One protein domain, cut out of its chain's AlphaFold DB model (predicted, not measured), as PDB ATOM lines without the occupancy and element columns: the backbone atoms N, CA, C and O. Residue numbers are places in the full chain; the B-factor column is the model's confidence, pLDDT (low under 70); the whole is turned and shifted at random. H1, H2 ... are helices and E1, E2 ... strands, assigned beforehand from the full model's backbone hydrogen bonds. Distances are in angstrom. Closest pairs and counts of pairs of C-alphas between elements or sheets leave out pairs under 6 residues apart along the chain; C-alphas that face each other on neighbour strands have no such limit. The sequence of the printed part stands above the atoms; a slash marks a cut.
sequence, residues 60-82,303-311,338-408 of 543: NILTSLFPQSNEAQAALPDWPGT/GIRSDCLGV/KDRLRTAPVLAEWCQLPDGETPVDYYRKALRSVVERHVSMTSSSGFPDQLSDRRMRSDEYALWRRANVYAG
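What this domain is: This is residues 60 to 82, 303 to 311 and 338 to 408 of the 543 residues of an uncharacterized protein of Aeromicrobium endophyticum (UniProt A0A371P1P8). A small parallel sheet, E1 E2 E3, has H2 over one face; H3 runs side by side with H2, and short H1 sits at one end. 103 residues are printed, under half in named elements, mixed in class, in the order E1 H1 E2 H2 E3 H3. The whole is compact, radius of gyration of the C-alphas 13.1 A, spanning 40 by 32 by 21 A.

How they stand to each other: After unnamed residues 60 to 82, E1, residues 303 to 309, is parallel to E2, residues 346 to 350; N 306 and O 347 are 2.8 A apart. H1, residues 338 to 343, only grazes the sheet. H2, residues 359 to 372, is on the sheet at a height of 9.7 A, over E2 and only just not over E1, with 2 C-alphas falling on E1. E3, residues 377 to 379, is parallel to E2, N 379 and O 348 2.8 A apart; E2, H2, E3 form a strand-helix-strand unit, parallel strands joined through a helix, its crossover right-handed. H3, residues 394 to 406, touches H2 the same way at a shallow tilt of 15 degrees, closest C-alphas Leu 367 and Ala 403, 4.5 A. Every O i to N i+4 pair is within hydrogen-bond range in H2 and H3, 1 of 2 in H1.

Where its parts are: E1, 16.3 A long, begins at C-alpha 303 (325.248, 250.060, 152.223). H2 is 20.0 A long; H3, 18.0 A, ends at C-alpha 406 (308.346, 243.972, 155.560).

The domain as a whole: The C-alpha gaps across the cuts are 19.5 A, 82 to 303, and 19.1 A, 311 to 338. The link E3 to H3 is long. No printed residue is under 70 in pLDDT.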
ATOM      1  N   ASN A  60     311.616 261.570 154.277       95.50
ATOM      2  CA  ASN A  60     312.557 261.881 153.213       95.50
ATOM      3  C   ASN A  60     312.363 263.293 152.666       95.50
ATOM      4  O   ASN A  60     311.239 263.691 152.360       95.50
ATOM      5  N   ILE A  61     313.460 264.041 152.530       90.12
ATOM      6  CA  ILE A  61     313.518 265.377 151.912       90.12
ATOM      7  C   ILE A  61     312.412 266.283 152.483       90.12
ATOM      8  O   ILE A  61     311.587 266.839 151.762       90.12
ATOM      9  N   LEU A  62     312.364 266.375 153.818       86.44
ATOM     10  CA  LEU A  62     311.391 267.177 154.577       86.44
ATOM     11  C   LEU A  62     309.915 266.773 154.375       86.44
ATOM     12  O   LEU A  62     309.010 267.521 154.744       86.44
ATOM     13  N   THR A  63     309.651 265.585 153.825       91.50
ATOM     14  CA  THR A  63     308.298 265.039 153.698       91.50
ATOM     15  C   THR A  63     307.953 264.178 154.912       91.50
ATOM     16  O   THR A  63     308.541 263.114 155.126       91.50
ATOM     17  N   SER A  64     306.931 264.594 155.663       94.06
ATOM     18  CA  SER A  64     306.336 263.791 156.736       94.06
ATOM     19  C   SER A  64     305.799 262.444 156.233       94.06
ATOM     20  O   SER A  64     305.483 262.267 155.054       94.06
ATOM     21  N   LEU A  65     305.647 261.492 157.152       97.31
ATOM     22  CA  LEU A  65     305.199 260.131 156.853       97.31
ATOM     23  C   LEU A  65     303.850 260.069 156.113       97.31
ATOM     24  O   LEU A  65     302.884 260.732 156.487       97.31
ATOM     25  N   PHE A  66     303.769 259.209 155.101       97.25
ATOM     26  CA  PHE A  66     302.517 258.807 154.463       97.25
ATOM     27  C   PHE A  66     301.841 257.690 155.282       97.25
ATOM     28  O   PHE A  66     302.547 256.794 155.758       97.25
ATOM     29  N   PRO A  67     300.497 257.650 155.397       96.50
ATOM     30  CA  PRO A  67     299.516 258.504 154.713       96.50
ATOM     31  C   PRO A  67     299.244 259.861 155.365       96.50
ATOM     32  O   PRO A  67     298.689 260.734 154.703       96.50
ATOM     33  N   GLN A  68     299.629 260.069 156.625       95.25
ATOM     34  CA  GLN A  68     299.193 261.228 157.412       95.25
ATOM     35  C   GLN A  68     299.696 262.592 156.903       95.25
ATOM     36  O   GLN A  68     299.169 263.626 157.306       95.25
ATOM     37  N   SER A  69     300.690 262.620 156.013       93.94
ATOM     38  CA  SER A  69     301.176 263.839 155.359       93.94
ATOM     39  C   SER A  69     300.271 264.368 154.241       93.94
ATOM     40  O   SER A  69     300.474 265.494 153.791       93.94
ATOM     41  N   ASN A  70     299.265 263.600 153.807       95.62
ATOM     42  CA  ASN A  70     298.341 263.991 152.745       95.62
ATOM     43  C   ASN A  70     296.879 263.894 153.216       95.62
ATOM     44  O   ASN A  70     296.362 262.812 153.493       95.62
ATOM     45  N   GLU A  71     296.173 265.028 153.236       95.25
ATOM     46  CA  GLU A  71     294.772 265.115 153.674       95.25
ATOM     47  C   GLU A  71     293.815 264.232 152.855       95.25
ATOM     48  O   GLU A  71     292.856 263.687 153.408       95.25
ATOM     49  N   ALA A  72     294.088 264.008 151.562       96.62
ATOM     50  CA  ALA A  72     293.289 263.110 150.720       96.62
ATOM     51  C   ALA A  72     293.327 261.649 151.213       96.62
ATOM     52  O   ALA A  72     292.474 260.832 150.848       96.62
ATOM     53  N   GLN A  73     294.295 261.326 152.073       96.69
ATOM     54  CA  GLN A  73     294.537 259.998 152.618       96.69
ATOM     55  C   GLN A  73     294.056 259.831 154.063       96.69
ATOM     56  O   GLN A  73     294.208 258.745 154.613       96.69
ATOM     57  N   ALA A  74     293.392 260.828 154.663       94.81
ATOM     58  CA  ALA A  74     292.980 260.824 156.076       94.81
ATOM     59  C   ALA A  74     292.078 259.643 156.509       94.81
ATOM     60  O   ALA A  74     291.894 259.386 157.695       94.81
ATOM     61  N   ALA A  75     291.482 258.915 155.557       94.19
ATOM     62  CA  ALA A  75     290.701 257.700 155.815       94.19
ATOM     63  C   ALA A  75     291.541 256.404 155.816       94.19
ATOM     64  O   ALA A  75     290.981 255.304 155.892       94.19
ATOM     65  N   LEU A  76     292.855 256.498 155.627       95.50
ATOM     66  CA  LEU A  76     293.807 255.399 155.764       95.50
ATOM     67  C   LEU A  76     294.451 255.462 157.158       95.50
ATOM     68  O   LEU A  76     294.638 256.554 157.680       95.50
ATOM     69  N   PRO A  77     294.783 254.316 157.778       94.50
ATOM     70  CA  PRO A  77     295.492 254.313 159.052       94.50
ATOM     71  C   PRO A  77     296.865 254.980 158.944       94.50
ATOM     72  O   PRO A  77     297.647 254.618 158.056       94.50
ATOM     73  N   ASP A  78     297.161 255.874 159.885       95.38
ATOM     74  CA  ASP A  78     298.466 256.521 160.022       95.38
ATOM     75  C   ASP A  78     299.596 255.495 160.145       95.38
ATOM     76  O   ASP A  78     299.451 254.431 160.765       95.38
ATOM     77  N   TRP A  79     300.756 255.835 159.582       96.81
ATOM     78  CA  TRP A  79     301.971 255.077 159.840       96.81
ATOM     79  C   TRP A  79     302.406 255.315 161.295       96.81
ATOM     80  O   TRP A  79     302.461 256.475 161.709       96.81
ATOM     81  N   PRO A  80     302.722 254.264 162.083       95.19
ATOM     82  CA  PRO A  80     302.899 254.368 163.538       95.19
ATOM     83  C   PRO A  80     304.058 255.275 163.978       95.19
ATOM     84  O   PRO A  80     304.105 255.681 165.136       95.19
ATOM     85  N   GLY A  81     304.992 255.578 163.078       96.38
ATOM     86  CA  GLY A  81     306.130 256.458 163.320       96.38
ATOM     87  C   GLY A  81     307.389 255.962 162.619       96.38
ATOM     88  O   GLY A  81     307.376 254.942 161.930       96.38
ATOM     89  N   THR A  82     308.484 256.687 162.816       97.31
ATOM     90  CA  THR A  82     309.823 256.320 162.349       97.31
ATOM     91  C   THR A  82     310.875 256.833 163.330       97.31
ATOM     92  O   THR A  82     310.572 257.646 164.205       97.31
ATOM     93  N   GLY A 303     326.560 250.512 152.676       98.38
ATOM     94  CA  GLY A 303     325.248 250.060 152.223       98.38
ATOM     95  C   GLY A 303     324.830 250.634 150.873       98.38
ATOM     96  O   GLY A 303     325.580 251.346 150.202       98.38
ATOM     97  N   ILE A 304     323.600 250.327 150.476       98.38
ATOM     98  CA  ILE A 304     323.061 250.660 149.158       98.38
ATOM     99  C   ILE A 304     321.966 251.705 149.306       98.38
ATOM    100  O   ILE A 304     321.049 251.578 150.118       98.38
ATOM    101  N   ARG A 305     322.034 252.726 148.463       96.50
ATOM    102  CA  ARG A 305     320.941 253.657 148.232       96.50
ATOM    103  C   ARG A 305     320.360 253.376 146.850       96.50
ATOM    104  O   ARG A 305     321.096 253.343 145.877       96.50
ATOM    105  N   SER A 306     319.062 253.131 146.755       94.50
ATOM    106  CA  SER A 306     318.397 252.827 145.486       94.50
ATOM    107  C   SER A 306     317.204 253.730 145.260       94.50
ATOM    108  O   SER A 306     316.358 253.878 146.138       94.50
ATOM    109  N   ASP A 307     317.071 254.256 144.057       89.25
ATOM    110  CA  ASP A 307     315.916 255.056 143.669       89.25
ATOM    111  C   ASP A 307     314.920 254.236 142.850       89.25
ATOM    112  O   ASP A 307     315.202 253.120 142.409       89.25
ATOM    113  N   CYS A 308     313.723 254.792 142.685       92.62
ATOM    114  CA  CYS A 308     312.669 254.251 141.837       92.62
ATOM    115  C   CYS A 308     312.172 252.839 142.176       92.62
ATOM    116  O   CYS A 308     311.872 252.035 141.285       92.62
ATOM    117  N   LEU A 309     311.976 252.568 143.468       94.81
ATOM    118  CA  LEU A 309     311.280 251.377 143.942       94.81
ATOM    119  C   LEU A 309     309.916 251.219 143.249       94.81
ATOM    120  O   LEU A 309     309.105 252.143 143.227       94.81
ATOM    121  N   GLY A 310     309.658 250.028 142.706       92.44
ATOM    122  CA  GLY A 310     308.443 249.727 141.940       92.44
ATOM    123  C   GLY A 310     308.557 249.994 140.438       92.44
ATOM    124  O   GLY A 310     307.712 249.507 139.689       92.44
ATOM    125  N   VAL A 311     309.615 250.680 139.996       94.56
ATOM    126  CA  VAL A 311     309.929 250.916 138.577       94.56
ATOM    127  C   VAL A 311     311.174 250.138 138.167       94.56
ATOM    128  O   VAL A 311     311.106 249.305 137.263       94.56
ATOM    129  N   LYS A 338     325.717 242.072 145.691       95.69
ATOM    130  CA  LYS A 338     324.601 241.236 146.165       95.69
ATOM    131  C   LYS A 338     324.733 240.906 147.649       95.69
ATOM    132  O   LYS A 338     323.752 241.034 148.376       95.69
ATOM    133  N   ASP A 339     325.932 240.570 148.118       95.25
ATOM    134  CA  ASP A 339     326.202 240.302 149.536       95.25
ATOM    135  C   ASP A 339     325.931 241.537 150.414       95.25
ATOM    136  O   ASP A 339     325.516 241.418 151.573       95.25
ATOM    137  N   ARG A 340     326.107 242.753 149.875       95.88
ATOM    138  CA  ARG A 340     325.776 244.002 150.583       95.88
ATOM    139  C   ARG A 340     324.286 244.207 150.815       95.88
ATOM    140  O   ARG A 340     323.957 244.871 151.788       95.88
ATOM    141  N   LEU A 341     323.402 243.592 150.025       95.00
ATOM    142  CA  LEU A 341     321.958 243.626 150.300       95.00
ATOM    143  C   LEU A 341     321.629 243.011 151.673       95.00
ATOM    144  O   LEU A 341     320.672 243.422 152.317       95.00
ATOM    145  N   ARG A 342     322.435 242.043 152.127       92.19
ATOM    146  CA  ARG A 342     322.254 241.340 153.408       92.19
ATOM    147  C   ARG A 342     323.075 241.928 154.542       92.19
ATOM    148  O   ARG A 342     322.643 241.942 155.687       92.19
ATOM    149  N   THR A 343     324.280 242.385 154.220       93.81
ATOM    150  CA  THR A 343     325.292 242.751 155.222       93.81
ATOM    151  C   THR A 343     325.330 244.241 155.558       93.81
ATOM    152  O   THR A 343     326.085 244.638 156.442       93.81
ATOM    153  N   ALA A 344     324.553 245.066 154.856       96.81
ATOM    154  CA  ALA A 344     324.520 246.513 155.023       96.81
ATOM    155  C   ALA A 344     323.106 247.062 154.739       96.81
ATOM    156  O   ALA A 344     322.301 246.390 154.088       96.81
ATOM    157  N   PRO A 345     322.768 248.278 155.202       97.69
ATOM    158  CA  PRO A 345     321.439 248.834 154.995       97.69
ATOM    159  C   PRO A 345     321.162 249.151 153.525       97.69
ATOM    160  O   PRO A 345     322.016 249.670 152.803       97.69
ATOM    161  N   VAL A 346     319.918 248.899 153.116       98.25
ATOM    162  CA  VAL A 346     319.390 249.223 151.786       98.25
ATOM    163  C   VAL A 346     318.276 250.260 151.930       98.25
ATOM    164  O   VAL A 346     317.203 249.963 152.463       98.25
ATOM    165  N   LEU A 347     318.532 251.483 151.470       97.75
ATOM    166  CA  LEU A 347     317.600 252.609 151.533       97.75
ATOM    167  C   LEU A 347     316.961 252.831 150.165       97.75
ATOM    168  O   LEU A 347     317.653 253.196 149.212       97.75
ATOM    169  N   ALA A 348     315.646 252.663 150.074       97.44
ATOM    170  CA  ALA A 348     314.909 252.796 148.827       97.44
ATOM    171  C   ALA A 348     314.039 254.063 148.787       97.44
ATOM    172  O   ALA A 348     313.232 254.313 149.686       97.44
ATOM    173  N   GLU A 349     314.149 254.831 147.710       94.88
ATOM    174  CA  GLU A 349     313.194 255.880 147.353       94.88
ATOM    175  C   GLU A 349     312.239 255.373 146.279       94.88
ATOM    176  O   GLU A 349     312.572 254.490 145.488       94.88
ATOM    177  N   TRP A 350     311.027 255.918 146.272       95.38
ATOM    178  CA  TRP A 350     310.038 255.613 145.246       95.38
ATOM    179  C   TRP A 350     310.199 256.549 144.043       95.38
ATOM    180  O   TRP A 350     310.816 257.604 144.157       95.38
ATOM    181  N   CYS A 351     309.590 256.196 142.911       91.44
ATOM    182  CA  CYS A 351     309.449 257.095 141.762       91.44
ATOM    183  C   CYS A 351     307.999 257.144 141.280       91.44
ATOM    184  O   CYS A 351     307.140 256.373 141.711       91.44
ATOM    185  N   GLN A 352     307.715 258.091 140.391       92.50
ATOM    186  CA  GLN A 352     306.385 258.212 139.813       92.50
ATOM    187  C   GLN A 352     306.033 256.972 138.987       92.50
ATOM    188  O   GLN A 352     306.903 256.288 138.445       92.50
ATOM    189  N   LEU A 353     304.732 256.695 138.913       93.06
ATOM    190  CA  LEU A 353     304.192 255.585 138.137       93.06
ATOM    191  C   LEU A 353     304.594 255.734 136.657       93.06
ATOM    192  O   LEU A 353     304.279 256.771 136.070       93.06
ATOM    193  N   PRO A 354     305.233 254.725 136.041       93.06
ATOM    194  CA  PRO A 354     305.558 254.762 134.620       93.06
ATOM    195  C   PRO A 354     304.310 254.755 133.733       93.06
ATOM    196  O   PRO A 354     303.294 254.131 134.058       93.06
ATOM    197  N   ASP A 355     304.412 255.382 132.562       92.06
ATOM    198  CA  ASP A 355     303.340 255.371 131.569       92.06
ATOM    199  C   ASP A 355     302.968 253.940 131.150       92.06
ATOM    200  O   ASP A 355     303.816 253.106 130.829       92.06
ATOM    201  N   GLY A 356     301.663 253.656 131.124       92.19
ATOM    202  CA  GLY A 356     301.127 252.351 130.728       92.19
ATOM    203  C   GLY A 356     301.159 251.275 131.820       92.19
ATOM    204  O   GLY A 356     300.613 250.193 131.601       92.19
ATOM    205  N   GLU A 357     301.728 251.555 132.995       94.56
ATOM    206  CA  GLU A 357     301.696 250.651 134.143       94.56
ATOM    207  C   GLU A 357     300.461 250.886 135.029       94.56
ATOM    208  O   GLU A 357     299.991 252.011 135.207       94.56
ATOM    209  N   THR A 358     299.904 249.814 135.603       95.50
ATOM    210  CA  THR A 358     298.817 249.949 136.580       95.50
ATOM    211  C   THR A 358     299.388 250.215 137.981       95.50
ATOM    212  O   THR A 358     300.386 249.590 138.349       95.50
ATOM    213  N   PRO A 359     298.746 251.051 138.825       95.50
ATOM    214  CA  PRO A 359     299.215 251.286 140.197       95.50
ATOM    215  C   PRO A 359     299.376 249.998 141.021       95.50
ATOM    216  O   PRO A 359     300.295 249.857 141.823       95.50
ATOM    217  N   VAL A 360     298.498 249.017 140.798       96.50
ATOM    218  CA  VAL A 360     298.550 247.719 141.483       96.50
ATOM    219  C   VAL A 360     299.798 246.922 141.089       96.50
ATOM    220  O   VAL A 360     300.402 246.289 141.956       96.50
ATOM    221  N   ASP A 361     300.190 246.926 139.813       96.00
ATOM    222  CA  ASP A 361     301.406 246.239 139.365       96.00
ATOM    223  C   ASP A 361     302.659 246.941 139.890       96.00
ATOM    224  O   ASP A 361     303.534 246.264 140.431       96.00
ATOM    225  N   TYR A 362     302.668 248.274 139.873       96.75
ATOM    226  CA  TYR A 362     303.725 249.107 140.444       96.75
ATOM    227  C   TYR A 362     303.985 248.782 141.926       96.75
ATOM    228  O   TYR A 362     305.092 248.388 142.305       96.75
ATOM    229  N   TYR A 363     302.951 248.820 142.778       97.06
ATOM    230  CA  TYR A 363     303.122 248.488 144.199       97.06
ATOM    231  C   TYR A 363     303.421 247.003 144.438       97.06
ATOM    232  O   TYR A 363     304.042 246.651 145.444       97.06
ATOM    233  N   ARG A 364     303.003 246.106 143.534       95.88
ATOM    234  CA  ARG A 364     303.370 244.686 143.610       95.88
ATOM    235  C   ARG A 364     304.843 244.471 143.282       95.88
ATOM    236  O   ARG A 364     305.484 243.696 143.988       95.88
ATOM    237  N   LYS A 365     305.376 245.146 142.260       94.81
ATOM    238  CA  LYS A 365     306.810 245.143 141.947       94.81
ATOM    239  C   LYS A 365     307.609 245.688 143.125       94.81
ATOM    240  O   LYS A 365     308.529 245.018 143.567       94.81
ATOM    241  N   ALA A 366     307.190 246.818 143.696       95.56
ATOM    242  CA  ALA A 366     307.840 247.401 144.868       95.56
ATOM    243  C   ALA A 366     307.881 246.434 146.060       95.56
ATOM    244  O   ALA A 366     308.938 246.217 146.642       95.56
ATOM    245  N   LEU A 367     306.745 245.813 146.404       96.56
ATOM    246  CA  LEU A 367     306.683 244.808 147.470       96.56
ATOM    247  C   LEU A 367     307.653 243.649 147.215       96.56
ATOM    248  O   LEU A 367     308.321 243.199 148.141       96.56
ATOM    249  N   ARG A 368     307.709 243.168 145.973       94.88
ATOM    250  CA  ARG A 368     308.605 242.086 145.579       94.88
ATOM    251  C   ARG A 368     310.072 242.498 145.741       94.88
ATOM    252  O   ARG A 368     310.807 241.808 146.435       94.88
ATOM    253  N   SER A 369     310.455 243.664 145.221       93.88
ATOM    254  CA  SER A 369     311.806 244.213 145.382       93.88
ATOM    255  C   SER A 369     312.185 244.401 146.850       93.88
ATOM    256  O   SER A 369     313.301 244.067 147.223       93.88
ATOM    257  N   VAL A 370     311.265 244.856 147.712       96.75
ATOM    258  CA  VAL A 370     311.544 244.960 149.153       96.75
ATOM    259  C   VAL A 370     311.948 243.615 149.750       96.75
ATOM    260  O   VAL A 370     312.906 243.558 150.516       96.75
ATOM    261  N   VAL A 371     311.228 242.548 149.399       96.12
ATOM    262  CA  VAL A 371     311.512 241.201 149.903       96.12
ATOM    263  C   VAL A 371     312.811 240.665 149.310       96.12
ATOM    264  O   VAL A 371     313.727 240.351 150.054       96.12
ATOM    265  N   GLU A 372     312.932 240.619 147.987       93.81
ATOM    266  CA  GLU A 372     314.069 239.991 147.296       93.81
ATOM    267  C   GLU A 372     315.391 240.735 147.492       93.81
ATOM    268  O   GLU A 372     316.465 240.135 147.457       93.81
ATOM    269  N   ARG A 373     315.326 242.057 147.670       94.62
ATOM    270  CA  ARG A 373     316.498 242.935 147.772       94.62
ATOM    271  C   ARG A 373     316.756 243.400 149.196       94.62
ATOM    272  O   ARG A 373     317.529 244.333 149.387       94.62
ATOM    273  N   HIS A 374     316.125 242.755 150.181       96.06
ATOM    274  CA  HIS A 374     316.384 242.989 151.601       96.06
ATOM    275  C   HIS A 374     316.262 244.474 152.002       96.06
ATOM    276  O   HIS A 374     316.988 244.971 152.868       96.06
ATOM    277  N   VAL A 375     315.333 245.206 151.369       97.69
ATOM    278  CA  VAL A 375     315.210 246.658 151.554       97.69
ATOM    279  C   VAL A 375     314.966 246.962 153.027       97.69
ATOM    280  O   VAL A 375     314.003 246.492 153.633       97.69
ATOM    281  N   SER A 376     315.860 247.747 153.621       97.94
ATOM    282  CA  SER A 376     315.816 248.069 155.045       97.94
ATOM    283  C   SER A 376     314.809 249.178 155.316       97.94
ATOM    284  O   SER A 376     313.993 249.067 156.225       97.94
ATOM    285  N   MET A 377     314.812 250.219 154.481       98.25
ATOM    286  CA  MET A 377     313.915 251.358 154.630       98.25
ATOM    287  C   MET A 377     313.359 251.838 153.294       98.25
ATOM    288  O   MET A 377     314.046 251.793 152.276       98.25
ATOM    289  N   THR A 378     312.130 252.351 153.315       98.06
ATOM    290  CA  THR A 378     311.465 252.959 152.155       98.06
ATOM    291  C   THR A 378     311.077 254.402 152.460       98.06
ATOM    292  O   THR A 378     310.531 254.687 153.520       98.06
ATOM    293  N   SER A 379     311.342 255.333 151.552       97.69
ATOM    294  CA  SER A 379     311.073 256.757 151.803       97.69
ATOM    295  C   SER A 379     309.578 257.071 151.956       97.69
ATOM    296  O   SER A 379     308.716 256.342 151.457       97.69
ATOM    297  N   SER A 380     309.263 258.193 152.605       96.94
ATOM    298  CA  SER A 380     307.910 258.760 152.683       96.94
ATOM    299  C   SER A 380     307.458 259.479 151.406       96.94
ATOM    300  O   SER A 380     306.327 259.969 151.352       96.94
ATOM    301  N   SER A 381     308.312 259.557 150.379       93.94
ATOM    302  CA  SER A 381     308.114 260.426 149.221       93.94
ATOM    303  C   SER A 381     308.391 259.761 147.871       93.94
ATOM    304  O   SER A 381     308.998 258.703 147.797       93.94
ATOM    305  N   GLY A 382     307.977 260.408 146.782       91.31
ATOM    306  CA  GLY A 382     308.378 260.065 145.417       91.31
ATOM    307  C   GLY A 382     307.407 259.176 144.639       91.31
ATOM    308  O   GLY A 382     307.658 258.938 143.468       91.31
ATOM    309  N   PHE A 383     306.286 258.732 145.217       94.38
ATOM    310  CA  PHE A 383     305.307 257.828 144.579       94.38
ATOM    311  C   PHE A 383     303.982 258.539 144.223       94.38
ATOM    312  O   PHE A 383     303.684 259.584 144.805       94.38
ATOM    313  N   PRO A 384     303.158 257.996 143.299       92.69
ATOM    314  CA  PRO A 384     301.961 258.676 142.775       92.69
ATOM    315  C   PRO A 384     300.948 259.116 143.843       92.69
ATOM    316  O   PRO A 384     300.393 260.209 143.761       92.69
ATOM    317  N   ASP A 385     300.702 258.288 144.861       94.25
ATOM    318  CA  ASP A 385     299.683 258.576 145.878       94.25
ATOM    319  C   ASP A 385     300.131 259.604 146.928       94.25
ATOM    320  O   ASP A 385     299.283 260.182 147.610       94.25
ATOM    321  N   GLN A 386     301.439 259.876 147.039       93.44
ATOM    322  CA  GLN A 386     301.997 260.790 148.038       93.44
ATOM    323  C   GLN A 386     301.357 262.181 147.948       93.44
ATOM    324  O   GLN A 386     300.919 262.720 148.960       93.44
ATOM    325  N   LEU A 387     301.264 262.738 146.737       90.62
ATOM    326  CA  LEU A 387     300.735 264.083 146.469       90.62
ATOM    327  C   LEU A 387     299.388 264.056 145.725       90.62
ATOM    328  O   LEU A 387     298.928 265.082 145.231       90.62
ATOM    329  N   SER A 388     298.753 262.885 145.632       93.25
ATOM    330  CA  SER A 388     297.463 262.715 144.961       93.25
ATOM    331  C   SER A 388     296.334 263.420 145.720       93.25
ATOM    332  O   SER A 388     296.239 263.312 146.943       93.25
ATOM    333  N   ASP A 389     295.427 264.070 144.986       95.94
ATOM    334  CA  ASP A 389     294.162 264.619 145.499       95.94
ATOM    335  C   ASP A 389     293.073 263.543 145.664       95.94
ATOM    336  O   ASP A 389     291.990 263.789 146.206       95.94
ATOM    337  N   ARG A 390     293.355 262.324 145.200       94.75
ATOM    338  CA  ARG A 390     292.486 261.156 145.312       94.75
ATOM    339  C   ARG A 390     293.038 260.189 146.335       94.75
ATOM    340  O   ARG A 390     294.224 259.856 146.337       94.75
ATOM    341  N   ARG A 391     292.124 259.659 147.142       94.69
ATOM    342  CA  ARG A 391     292.423 258.585 148.078       94.69
ATOM    343  C   ARG A 391     292.978 257.364 147.340       94.69
ATOM    344  O   ARG A 391     292.336 256.872 146.407       94.69
ATOM    345  N   MET A 392     294.095 256.841 147.836       96.88
ATOM    346  CA  MET A 392     294.681 255.576 147.404       96.88
ATOM    347  C   MET A 392     293.671 254.441 147.595       96.88
ATOM    348  O   MET A 392     292.982 254.356 148.625       96.88
ATOM    349  N   ARG A 393     293.548 253.544 146.615       96.25
ATOM    350  CA  ARG A 393     292.610 252.426 146.749       96.25
ATOM    351  C   ARG A 393     293.097 251.432 147.796       96.25
ATOM    352  O   ARG A 393     294.281 251.318 148.092       96.25
ATOM    353  N   SER A 394     292.167 250.667 148.363       95.25
ATOM    354  CA  SER A 394     292.477 249.739 149.456       95.25
ATOM    355  C   SER A 394     293.420 248.601 149.055       95.25
ATOM    356  O   SER A 394     294.188 248.131 149.891       95.25
ATOM    357  N   ASP A 395     293.372 248.145 147.803       96.19
ATOM    358  CA  ASP A 395     294.254 247.102 147.280       96.19
ATOM    359  C   ASP A 395     295.673 247.613 146.998       96.19
ATOM    360  O   ASP A 395     296.641 246.921 147.315       96.19
ATOM    361  N   GLU A 396     295.791 248.844 146.497       96.75
ATOM    362  CA  GLU A 396     297.057 249.572 146.350       96.75
ATOM    363  C   GLU A 396     297.686 249.819 147.734       96.75
ATOM    364  O   GLU A 396     298.820 249.403 147.988       96.75
ATOM    365  N   TYR A 397     296.918 250.375 148.680       97.06
ATOM    366  CA  TYR A 397     297.371 250.613 150.053       97.06
ATOM    367  C   TYR A 397     297.816 249.320 150.748       97.06
ATOM    368  O   TYR A 397     298.814 249.308 151.465       97.06
ATOM    369  N   ALA A 398     297.131 248.194 150.524       96.44
ATOM    370  CA  ALA A 398     297.526 246.907 151.097       96.44
ATOM    371  C   ALA A 398     298.873 246.381 150.561       96.44
ATOM    372  O   ALA A 398     299.540 245.602 151.250       96.44
ATOM    373  N   LEU A 399     299.272 246.746 149.339       97.31
ATOM    374  CA  LEU A 399     300.592 246.430 148.781       97.31
ATOM    375  C   LEU A 399     301.654 247.379 149.337       97.31
ATOM    376  O   LEU A 399     302.628 246.903 149.920       97.31
ATOM    377  N   TRP A 400     301.412 248.690 149.258       97.38
ATOM    378  CA  TRP A 400     302.296 249.718 149.815       97.38
ATOM    379  C   TRP A 400     302.589 249.474 151.303       97.38
ATOM    380  O   TRP A 400     303.745 249.430 151.727       97.38
ATOM    381  N   ARG A 401     301.549 249.205 152.100       97.44
ATOM    382  CA  ARG A 401     301.684 248.945 153.535       97.44
ATOM    383  C   ARG A 401     302.509 247.692 153.802       97.44
ATOM    384  O   ARG A 401     303.305 247.686 154.729       97.44
ATOM    385  N   ARG A 402     302.329 246.620 153.020       97.56
ATOM    386  CA  ARG A 402     303.145 245.404 153.173       97.56
ATOM    387  C   ARG A 402     304.608 245.662 152.849       97.56
ATOM    388  O   ARG A 402     305.442 245.175 153.595       97.56
ATOM    389  N   ALA A 403     304.900 246.440 151.806       97.00
ATOM    390  CA  ALA A 403     306.272 246.803 151.463       97.00
ATOM    391  C   ALA A 403     306.948 247.506 152.654       97.00
ATOM    392  O   ALA A 403     307.980 247.053 153.133       97.00
ATOM    393  N   ASN A 404     306.291 248.508 153.242       97.88
ATOM    394  CA  ASN A 404     306.829 249.212 154.409       97.88
ATOM    395  C   ASN A 404     306.905 248.325 155.672       97.88
ATOM    396  O   ASN A 404     307.853 248.435 156.437       97.88
ATOM    397  N   VAL A 405     305.931 247.434 155.908       97.75
ATOM    398  CA  VAL A 405     305.932 246.538 157.084       97.75
ATOM    399  C   VAL A 405     307.015 245.460 156.992       97.75
ATOM    400  O   VAL A 405     307.530 245.012 158.015       97.75
ATOM    401  N   TYR A 406     307.324 244.994 155.783       97.69
ATOM    402  CA  TYR A 406     308.346 243.972 155.560       97.69
ATOM    403  C   TYR A 406     309.755 244.551 155.556       97.69
ATOM    404  O   TYR A 406     310.672 243.833 155.939       97.69
ATOM    405  N   ALA A 407     309.910 245.825 155.190       97.88
ATOM    406  CA  ALA A 407     311.197 246.500 155.169       97.88
ATOM    407  C   ALA A 407     311.912 246.462 156.535       97.88
ATOM    408  O   ALA A 407     311.321 246.712 157.599       97.88
ATOM    409  N   GLY A 408     313.207 246.156 156.481       97.75
ATOM    410  CA  GLY A 408     314.076 246.042 157.648       97.75
ATOM    411  C   GLY A 408     313.864 244.755 158.438       97.75
ATOM    412  O   GLY A 408     313.344 243.761 157.931       97.75
TER     413      GLY A 408